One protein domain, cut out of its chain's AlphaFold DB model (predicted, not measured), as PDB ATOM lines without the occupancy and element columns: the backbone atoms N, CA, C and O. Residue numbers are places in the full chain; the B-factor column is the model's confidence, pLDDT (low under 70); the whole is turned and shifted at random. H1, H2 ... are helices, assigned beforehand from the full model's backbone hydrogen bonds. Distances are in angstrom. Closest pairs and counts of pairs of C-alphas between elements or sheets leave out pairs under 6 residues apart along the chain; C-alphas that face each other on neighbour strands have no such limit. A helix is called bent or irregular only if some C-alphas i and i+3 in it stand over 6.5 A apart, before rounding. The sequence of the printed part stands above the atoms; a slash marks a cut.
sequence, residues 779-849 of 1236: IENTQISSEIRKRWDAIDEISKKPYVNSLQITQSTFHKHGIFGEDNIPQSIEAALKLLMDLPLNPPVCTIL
ATOM      1  N   ILE A 779     163.309 100.603 181.826       66.56
ATOM      2  CA  ILE A 779     162.185 101.200 182.548       66.56
ATOM      3  C   ILE A 779     162.245 100.859 184.049       66.56
ATOM      4  O   ILE A 779     162.136 101.726 184.911       66.56
ATOM      5  N   GLU A 780     162.548  99.598 184.354       63.88
ATOM      6  CA  GLU A 780     162.615  99.011 185.697       63.88
ATOM      7  C   GLU A 780     163.668  99.618 186.643       63.88
ATOM      8  O   GLU A 780     163.575  99.394 187.844       63.88
ATOM      9  N   ASN A 781     164.642 100.390 186.147       74.44
ATOM     10  CA  ASN A 781     165.777 100.878 186.945       74.44
ATOM     11  C   ASN A 781     165.586 102.291 187.533       74.44
ATOM     12  O   ASN A 781     166.541 102.860 188.060       74.44
ATOM     13  N   THR A 782     164.395 102.886 187.428       88.56
ATOM     14  CA  THR A 782     164.119 104.239 187.951       88.56
ATOM     15  C   THR A 782     163.278 104.206 189.227       88.56
ATOM     16  O   THR A 782     162.498 103.272 189.445       88.56
ATOM     17  N   GLN A 783     163.405 105.243 190.062       93.81
ATOM     18  CA  GLN A 783     162.607 105.386 191.285       93.81
ATOM     19  C   GLN A 783     161.115 105.414 190.944       93.81
ATOM     20  O   GLN A 783     160.342 104.645 191.514       93.81
ATOM     21  N   ILE A 784     160.720 106.220 189.953       94.38
ATOM     22  CA  ILE A 784     159.308 106.371 189.599       94.38
ATOM     23  C   ILE A 784     158.699 105.067 189.073       94.38
ATOM     24  O   ILE A 784     157.593 104.703 189.456       94.38
ATOM     25  N   SER A 785     159.428 104.297 188.257       93.31
ATOM     26  CA  SER A 785     158.927 103.010 187.763       93.31
ATOM     27  C   SER A 785     158.867 101.949 188.858       93.31
ATOM     28  O   SER A 785     157.975 101.101 188.815       93.31
ATOM     29  N   SER A 786     159.759 102.014 189.850       94.44
ATOM     30  CA  SER A 786     159.691 101.170 191.049       94.44
ATOM     31  C   SER A 786     158.436 101.477 191.872       94.44
ATOM     32  O   SER A 786     157.731 100.554 192.273       94.44
ATOM     33  N   GLU A 787     158.103 102.759 192.050       96.31
ATOM     34  CA  GLU A 787     156.897 103.195 192.767       96.31
ATOM     35  C   GLU A 787     155.607 102.852 192.001       96.31
ATOM     36  O   GLU A 787     154.671 102.302 192.583       96.31
ATOM     37  N   ILE A 788     155.581 103.063 190.677       96.25
ATOM     38  CA  ILE A 788     154.478 102.630 189.800       96.25
ATOM     39  C   ILE A 788     154.272 101.108 189.901       96.25
ATOM     40  O   ILE A 788     153.135 100.658 190.026       96.25
ATOM     41  N   ARG A 789     155.349 100.303 189.897       95.75
ATOM     42  CA  ARG A 789     155.253  98.839 190.052       95.75
ATOM     43  C   ARG A 789     154.730  98.448 191.432       95.75
ATOM     44  O   ARG A 789     153.782  97.682 191.509       95.75
ATOM     45  N   LYS A 790     155.273  99.022 192.508       96.44
ATOM     46  CA  LYS A 790     154.807  98.800 193.888       96.44
ATOM     47  C   LYS A 790     153.306  99.082 194.047       96.44
ATOM     48  O   LYS A 790     152.618  98.348 194.752       96.44
ATOM     49  N   ARG A 791     152.789 100.120 193.383       96.56
ATOM     50  CA  ARG A 791     151.353 100.456 193.370       96.56
ATOM     51  C   ARG A 791     150.540  99.505 192.502       96.56
ATOM     52  O   ARG A 791     149.494  99.048 192.945       96.56
ATOM     53  N   TRP A 792     151.039  99.150 191.318       96.06
ATOM     54  CA  TRP A 792     150.432  98.128 190.462       96.06
ATOM     55  C   TRP A 792     150.305  96.780 191.177       96.06
ATOM     56  O   TRP A 792     149.253  96.149 191.129       96.06
ATOM     57  N   ASP A 793     151.342  96.350 191.891       96.12
ATOM     58  CA  ASP A 793     151.355  95.080 192.618       96.12
ATOM     59  C   ASP A 793     150.312  95.061 193.754       96.12
ATOM     60  O   ASP A 793     149.727  94.010 194.013       96.12
ATOM     61  N   ALA A 794     150.007  96.220 194.352       97.31
ATOM     62  CA  ALA A 794     149.000  96.389 195.403       97.31
ATOM     63  C   ALA A 794     147.533  96.422 194.914       97.31
ATOM     64  O   ALA A 794     146.624  96.303 195.736       97.31
ATOM     65  N   ILE A 795     147.285  96.576 193.608       96.88
ATOM     66  CA  ILE A 795     145.938  96.464 193.015       96.88
ATOM     67  C   ILE A 795     145.498  94.987 193.037       96.88
ATOM     68  O   ILE A 795     146.328  94.078 193.115       96.88
ATOM     69  N   ASP A 796     144.198  94.707 192.976       96.38
ATOM     70  CA  ASP A 796     143.694  93.337 192.915       96.38
ATOM     71  C   ASP A 796     143.897  92.697 191.523       96.38
ATOM     72  O   ASP A 796     143.785  93.339 190.477       96.38
ATOM     73  N   GLU A 797     144.185  91.395 191.489       94.75
ATOM     74  CA  GLU A 797     144.447  90.666 190.236       94.75
ATOM     75  C   GLU A 797     143.243  90.622 189.279       94.75
ATOM     76  O   GLU A 797     143.425  90.471 188.069       94.75
ATOM     77  N   ILE A 798     142.012  90.767 189.784       93.88
ATOM     78  CA  ILE A 798     140.806  90.769 188.945       93.88
ATOM     79  C   ILE A 798     140.773  92.064 188.123       93.88
ATOM     80  O   ILE A 798     140.599  91.988 186.907       93.88
ATOM     81  N   SER A 799     141.036  93.218 188.743       91.12
ATOM     82  CA  SER A 799     141.152  94.509 188.052       91.12
ATOM     83  C   SER A 799     142.356  94.593 187.113       91.12
ATOM     84  O   SER A 799     142.258  95.246 186.081       91.12
ATOM     85  N   LYS A 800     143.486  93.931 187.406       91.75
ATOM     86  CA  LYS A 800     144.663  93.918 186.504       91.75
ATOM     87  C   LYS A 800     144.446  93.102 185.232       91.75
ATOM     88  O   LYS A 800     144.957  93.461 184.173       91.75
ATOM     89  N   LYS A 801     143.728  91.978 185.330       90.12
ATOM     90  CA  LYS A 801     143.647  90.950 184.279       90.12
ATOM     91  C   LYS A 801     143.201  91.453 182.888       90.12
ATOM     92  O   LYS A 801     143.740  90.933 181.911       90.12
ATOM     93  N   PRO A 802     142.280  92.428 182.737       88.88
ATOM     94  CA  PRO A 802     141.935  92.994 181.429       88.88
ATOM     95  C   PRO A 802     143.015  93.917 180.839       88.88
ATOM     96  O   PRO A 802     143.006  94.169 179.637       88.88
ATOM     97  N   TYR A 803     143.948  94.412 181.660       87.31
ATOM     98  CA  TYR A 803     144.846  95.531 181.347       87.31
ATOM     99  C   TYR A 803     146.333  95.158 181.489       87.31
ATOM    100  O   TYR A 803     147.148  95.967 181.922       87.31
ATOM    101  N   VAL A 804     146.706  93.928 181.111       78.38
ATOM    102  CA  VAL A 804     148.042  93.326 181.340       78.38
ATOM    103  C   VAL A 804     149.222  94.239 180.955       78.38
ATOM    104  O   VAL A 804     150.239  94.258 181.647       78.38
ATOM    105  N   ASN A 805     149.087  95.038 179.891       78.81
ATOM    106  CA  ASN A 805     150.150  95.917 179.391       78.81
ATOM    107  C   ASN A 805     150.227  97.287 180.096       78.81
ATOM    108  O   ASN A 805     151.204  98.016 179.912       78.81
ATOM    109  N   SER A 806     149.231  97.670 180.900       87.31
ATOM    110  CA  SER A 806     149.107  99.043 181.403       87.31
ATOM    111  C   SER A 806     150.188  99.451 182.400       87.31
ATOM    112  O   SER A 806     150.563 100.621 182.399       87.31
ATOM    113  N   LEU A 807     150.777  98.515 183.155       91.00
ATOM    114  CA  LEU A 807     151.993  98.781 183.935       91.00
ATOM    115  C   LEU A 807     153.120  99.307 183.034       91.00
ATOM    116  O   LEU A 807     153.668 100.382 183.276       91.00
ATOM    117  N   GLN A 808     153.450  98.558 181.980       82.81
ATOM    118  CA  GLN A 808     154.561  98.889 181.092       82.81
ATOM    119  C   GLN A 808     154.291 100.179 180.313       82.81
ATOM    120  O   GLN A 808     155.198 101.002 180.186       82.81
ATOM    121  N   ILE A 809     153.060 100.379 179.826       81.50
ATOM    122  CA  ILE A 809     152.674 101.613 179.129       81.50
ATOM    123  C   ILE A 809     152.808 102.808 180.080       81.50
ATOM    124  O   ILE A 809     153.498 103.761 179.741       81.50
ATOM    125  N   THR A 810     152.264 102.726 181.301       91.19
ATOM    126  CA  THR A 810     152.342 103.821 182.287       91.19
ATOM    127  C   THR A 810     153.788 104.191 182.596       91.19
ATOM    128  O   THR A 810     154.171 105.351 182.472       91.19
ATOM    129  N   GLN A 811     154.632 103.207 182.920       90.81
ATOM    130  CA  GLN A 811     156.044 103.468 183.189       90.81
ATOM    131  C   GLN A 811     156.778 104.063 181.964       90.81
ATOM    132  O   GLN A 811     157.611 104.954 182.130       90.81
ATOM    133  N   SER A 812     156.452 103.613 180.744       81.31
ATOM    134  CA  SER A 812     157.030 104.142 179.495       81.31
ATOM    135  C   SER A 812     156.608 105.588 179.234       81.31
ATOM    136  O   SER A 812     157.446 106.419 178.885       81.31
ATOM    137  N   THR A 813     155.329 105.915 179.439       86.06
ATOM    138  CA  THR A 813     154.797 107.269 179.260       86.06
ATOM    139  C   THR A 813     155.413 108.248 180.264       86.06
ATOM    140  O   THR A 813     155.814 109.341 179.873       86.06
ATOM    141  N   PHE A 814     155.611 107.855 181.525       91.25
ATOM    142  CA  PHE A 814     156.344 108.689 182.489       91.25
ATOM    143  C   PHE A 814     157.771 109.008 182.002       91.25
ATOM    144  O   PHE A 814     158.185 110.166 182.019       91.25
ATOM    145  N   HIS A 815     158.497 108.014 181.475       83.94
ATOM    146  CA  HIS A 815     159.848 108.216 180.921       83.94
ATOM    147  C   HIS A 815     159.846 109.065 179.641       83.94
ATOM    148  O   HIS A 815     160.761 109.866 179.441       83.94
ATOM    149  N   LYS A 816     158.809 108.948 178.797       78.81
ATOM    150  CA  LYS A 816     158.575 109.812 177.623       78.81
ATOM    151  C   LYS A 816     158.445 111.285 178.033       78.81
ATOM    152  O   LYS A 816     159.023 112.143 177.368       78.81
ATOM    153  N   HIS A 817     157.769 111.568 179.149       83.00
ATOM    154  CA  HIS A 817     157.649 112.913 179.739       83.00
ATOM    155  C   HIS A 817     158.850 113.335 180.605       83.00
ATOM    156  O   HIS A 817     158.832 114.413 181.192       83.00
ATOM    157  N   GLY A 818     159.920 112.533 180.664       83.31
ATOM    158  CA  GLY A 818     161.133 112.853 181.428       83.31
ATOM    159  C   GLY A 818     160.985 112.705 182.946       83.31
ATOM    160  O   GLY A 818     161.814 113.219 183.695       83.31
ATOM    161  N   ILE A 819     159.943 112.009 183.403       91.25
ATOM    162  CA  ILE A 819     159.692 111.732 184.814       91.25
ATOM    163  C   ILE A 819     160.473 110.467 185.179       91.25
ATOM    164  O   ILE A 819     160.162 109.383 184.680       91.25
ATOM    165  N   PHE A 820     161.494 110.597 186.032       89.25
ATOM    166  CA  PHE A 820     162.356 109.480 186.455       89.25
ATOM    167  C   PHE A 820     162.379 109.276 187.983       89.25
ATOM    168  O   PHE A 820     162.559 108.148 188.453       89.25
ATOM    169  N   GLY A 821     162.144 110.339 188.758       93.06
ATOM    170  CA  GLY A 821     161.921 110.309 190.206       93.06
ATOM    171  C   GLY A 821     160.664 111.077 190.621       93.06
ATOM    172  O   GLY A 821     160.005 111.702 189.790       93.06
ATOM    173  N   GLU A 822     160.332 111.026 191.911       93.75
ATOM    174  CA  GLU A 822     159.151 111.702 192.482       93.75
ATOM    175  C   GLU A 822     159.235 113.232 192.335       93.75
ATOM    176  O   GLU A 822     158.247 113.862 191.966       93.75
ATOM    177  N   ASP A 823     160.432 113.813 192.460       94.00
ATOM    178  CA  ASP A 823     160.696 115.247 192.241       94.00
ATOM    179  C   ASP A 823     160.416 115.719 190.796       94.00
ATOM    180  O   ASP A 823     160.437 116.916 190.510       94.00
ATOM    181  N   ASN A 824     160.197 114.793 189.855       93.25
ATOM    182  CA  ASN A 824     159.859 115.103 188.465       93.25
ATOM    183  C   ASN A 824     158.354 114.980 188.171       93.25
ATOM    184  O   ASN A 824     157.946 115.214 187.034       93.25
ATOM    185  N   ILE A 825     157.531 114.585 189.151       95.19
ATOM    186  CA  ILE A 825     156.076 114.495 188.985       95.19
ATOM    187  C   ILE A 825     155.524 115.891 188.637       95.19
ATOM    188  O   ILE A 825     155.876 116.863 189.314       95.19
ATOM    189  N   PRO A 826     154.676 116.027 187.597       94.69
ATOM    190  CA  PRO A 826     154.178 117.324 187.151       94.69
ATOM    191  C   PRO A 826     153.387 118.041 188.251       94.69
ATOM    192  O   PRO A 826     152.396 117.522 188.754       94.69
ATOM    193  N   GLN A 827     153.822 119.259 188.586       92.94
ATOM    194  CA  GLN A 827     153.201 120.102 189.618       92.94
ATOM    195  C   GLN A 827     152.164 121.092 189.058       92.94
ATOM    196  O   GLN A 827     151.409 121.687 189.824       92.94
ATOM    197  N   SER A 828     152.135 121.310 187.737       91.38
ATOM    198  CA  SER A 828     151.158 122.186 187.074       91.38
ATOM    199  C   SER A 828     150.054 121.368 186.404       91.38
ATOM    200  O   SER A 828     150.288 120.247 185.944       91.38
ATOM    201  N   ILE A 829     148.858 121.954 186.313       89.75
ATOM    202  CA  ILE A 829     147.678 121.324 185.703       89.75
ATOM    203  C   ILE A 829     147.941 120.996 184.227       89.75
ATOM    204  O   ILE A 829     147.582 119.921 183.757       89.75
ATOM    205  N   GLU A 830     148.625 121.887 183.509       90.19
ATOM    206  CA  GLU A 830     149.000 121.718 182.101       90.19
ATOM    207  C   GLU A 830     149.932 120.517 181.907       90.19
ATOM    208  O   GLU A 830     149.736 119.710 181.000       90.19
ATOM    209  N   ALA A 831     150.945 120.382 182.768       90.38
ATOM    210  CA  ALA A 831     151.903 119.285 182.700       90.38
ATOM    211  C   ALA A 831     151.271 117.947 183.127       90.38
ATOM    212  O   ALA A 831     151.562 116.916 182.521       90.38
ATOM    213  N   ALA A 832     150.374 117.966 184.119       93.75
ATOM    214  CA  ALA A 832     149.617 116.795 184.546       93.75
ATOM    215  C   ALA A 832     148.654 116.324 183.445       93.75
ATOM    216  O   ALA A 832     148.714 115.164 183.053       93.75
ATOM    217  N   LEU A 833     147.844 117.213 182.859       92.62
ATOM    218  CA  LEU A 833     146.976 116.868 181.726       92.62
ATOM    219  C   LEU A 833     147.760 116.337 180.530       92.62
ATOM    220  O   LEU A 833     147.370 115.333 179.944       92.62
ATOM    221  N   LYS A 834     148.895 116.955 180.189       90.06
ATOM    222  CA  LYS A 834     149.743 116.490 179.084       90.06
ATOM    223  C   LYS A 834     150.283 115.071 179.307       90.06
ATOM    224  O   LYS A 834     150.445 114.331 178.339       90.06
ATOM    225  N   LEU A 835     150.543 114.687 180.559       93.62
ATOM    226  CA  LEU A 835     150.874 113.311 180.936       93.62
ATOM    227  C   LEU A 835     149.647 112.389 180.830       93.62
ATOM    228  O   LEU A 835     149.748 111.307 180.259       93.62
ATOM    229  N   LEU A 836     148.495 112.819 181.356       94.62
ATOM    230  CA  LEU A 836     147.251 112.040 181.388       94.62
ATOM    231  C   LEU A 836     146.696 111.749 179.983       94.62
ATOM    232  O   LEU A 836     146.295 110.621 179.723       94.62
ATOM    233  N   MET A 837     146.754 112.713 179.058       89.62
ATOM    234  CA  MET A 837     146.355 112.546 177.648       89.62
ATOM    235  C   MET A 837     147.214 111.532 176.869       89.62
ATOM    236  O   MET A 837     146.813 111.089 175.796       89.62
ATOM    237  N   ASP A 838     148.397 111.179 177.381       86.06
ATOM    238  CA  ASP A 838     149.304 110.175 176.809       86.06
ATOM    239  C   ASP A 838     149.179 108.795 177.507       86.06
ATOM    240  O   ASP A 838     149.935 107.865 177.196       86.06
ATOM    241  N   LEU A 839     148.264 108.650 178.476       90.38
ATOM    242  CA  LEU A 839     148.049 107.430 179.258       90.38
ATOM    243  C   LEU A 839     146.717 106.747 178.899       90.38
ATOM    244  O   LEU A 839     145.707 107.418 178.716       90.38
ATOM    245  N   PRO A 840     146.662 105.403 178.866       87.62
ATOM    246  CA  PRO A 840     145.398 104.682 178.797       87.62
ATOM    247  C   PRO A 840     144.747 104.683 180.189       87.62
ATOM    248  O   PRO A 840     145.076 103.837 181.023       87.62
ATOM    249  N   LEU A 841     143.842 105.630 180.442       92.94
ATOM    250  CA  LEU A 841     143.209 105.896 181.745       92.94
ATOM    251  C   LEU A 841     142.151 104.844 182.138       92.94
ATOM    252  O   LEU A 841     140.977 105.132 182.339       92.94
ATOM    253  N   ASN A 842     142.579 103.586 182.246       93.06
ATOM    254  CA  ASN A 842     141.782 102.505 182.823       93.06
ATOM    255  C   ASN A 842     141.884 102.482 184.363       93.06
ATOM    256  O   ASN A 842     142.840 103.035 184.915       93.06
ATOM    257  N   PRO A 843     140.958 101.811 185.085       94.06
ATOM    258  CA  PRO A 843     140.878 101.920 186.543       94.06
ATOM    259  C   PRO A 843     142.177 101.572 187.298       94.06
ATOM    260  O   PRO A 843     142.520 102.306 188.231       94.06
ATOM    261  N   PRO A 844     142.969 100.547 186.903       95.06
ATOM    262  CA  PRO A 844     144.298 100.338 187.478       95.06
ATOM    263  C   PRO A 844     145.276 101.511 187.304       95.06
ATOM    264  O   PRO A 844     146.006 101.841 188.237       95.06
ATOM    265  N   VAL A 845     145.293 102.156 186.133       95.62
ATOM    266  CA  VAL A 845     146.161 103.316 185.860       95.62
ATOM    267  C   VAL A 845     145.709 104.528 186.670       95.62
ATOM    268  O   VAL A 845     146.540 105.144 187.336       95.62
ATOM    269  N   CYS A 846     144.405 104.815 186.717       95.12
ATOM    270  CA  CYS A 846     143.845 105.892 187.538       95.12
ATOM    271  C   CYS A 846     144.175 105.700 189.031       95.12
ATOM    272  O   CYS A 846     144.644 106.627 189.682       95.12
ATOM    273  N   THR A 847     144.069 104.467 189.542       95.31
ATOM    274  CA  THR A 847     144.430 104.124 190.935       95.31
ATOM    275  C   THR A 847     145.907 104.408 191.250       95.31
ATOM    276  O   THR A 847     146.244 104.848 192.353       95.31
ATOM    277  N   ILE A 848     146.809 104.178 190.289       96.19
ATOM    278  CA  ILE A 848     148.235 104.513 190.430       96.19
ATOM    279  C   ILE A 848     148.431 106.030 190.454       96.19
ATOM    280  O   ILE A 848     149.118 106.530 191.344       96.19
ATOM    281  N   LEU A 849     147.821 106.744 189.504       95.75
ATOM    282  CA  LEU A 849     147.946 108.193 189.333       95.75
ATOM    283  C   LEU A 849     147.424 108.970 190.545       95.75
ATOM    284  O   LEU A 849     148.178 109.749 191.131       95.75
TER     285      LEU A 849
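AT A GLANCE: This is residues 779 to 849 of the 1236 residues of the protein "Septin spn2" of Folsomia candida (UniProt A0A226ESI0). Two helices, H1 and H3, run side by side in opposite ways, and the short last helix H5 packs on both of them. H2 sits at one end of the long axis, and H4 sits towards the other end, near H3. The printed part has 71 residues with five named helices, H1 to H5 in that order, no named strand, and is all helix. It is compact and rounded, with a radius of gyration of the C-alphas of 11.6 A and spans of 33 by 24 by 16 A.

HOW THE PARTS SIT: Start at H1, residues 783 to 794, the longest helix. It touches H3, residues 806 to 816, at a shallow tilt of 17 degrees, opposite ways; their closest C-alphas, of Ser 785 and Gln 811, are 5.4 A apart. Look next at the hub, H5, residues 843 to 849. It touches H1, at residues 788 to 792 of H1 alone, with the C-alphas of Arg 791 and Ile 848 closest at 5.9 A; the tilt of 37 degrees is only just steep. H5 touches H3 the same way, closest at the C-alphas of Ser 806 and Val 845, 6.8 A apart; the tilt of 34 degrees is only just shallow. H2, residues 797 to 803, touches H5 about perpendicular at 87 degrees, with the C-alphas of Lys 800 and Pro 844 closest at 6.5 A. H4, residues 829 to 836, is close to H3 but not clearly touching: the closest C-alphas, of Phe 814 and Leu 835, are 7.3 A apart. In H1, H3, H4 and H5 every O i to N i+4 pair is within hydrogen-bond range; H2, only just irregular with C-alphas 799 and 802 at 6.8 A, has 1 of 3, and 1 of 4 O i to N i+3 pairs.

IN THESE COORDINATES: Find C-alpha 783 at (162.607, 105.386, 191.285); H1 runs 16.8 A from there to C-alpha 794. H3 spans 14.8 A from C-alpha 806 to C-alpha 816. H5 ends at C-alpha 849, (147.946, 108.193, 189.333).

THE WHOLE: The C-alphas farthest apart, of Ile 798 and Ser 828, are 33.1 A apart. The printed part has no cut, and the link from H3 to H4, residues 817 to 828, is long. Confidence is under 70 at residues 779 to 780.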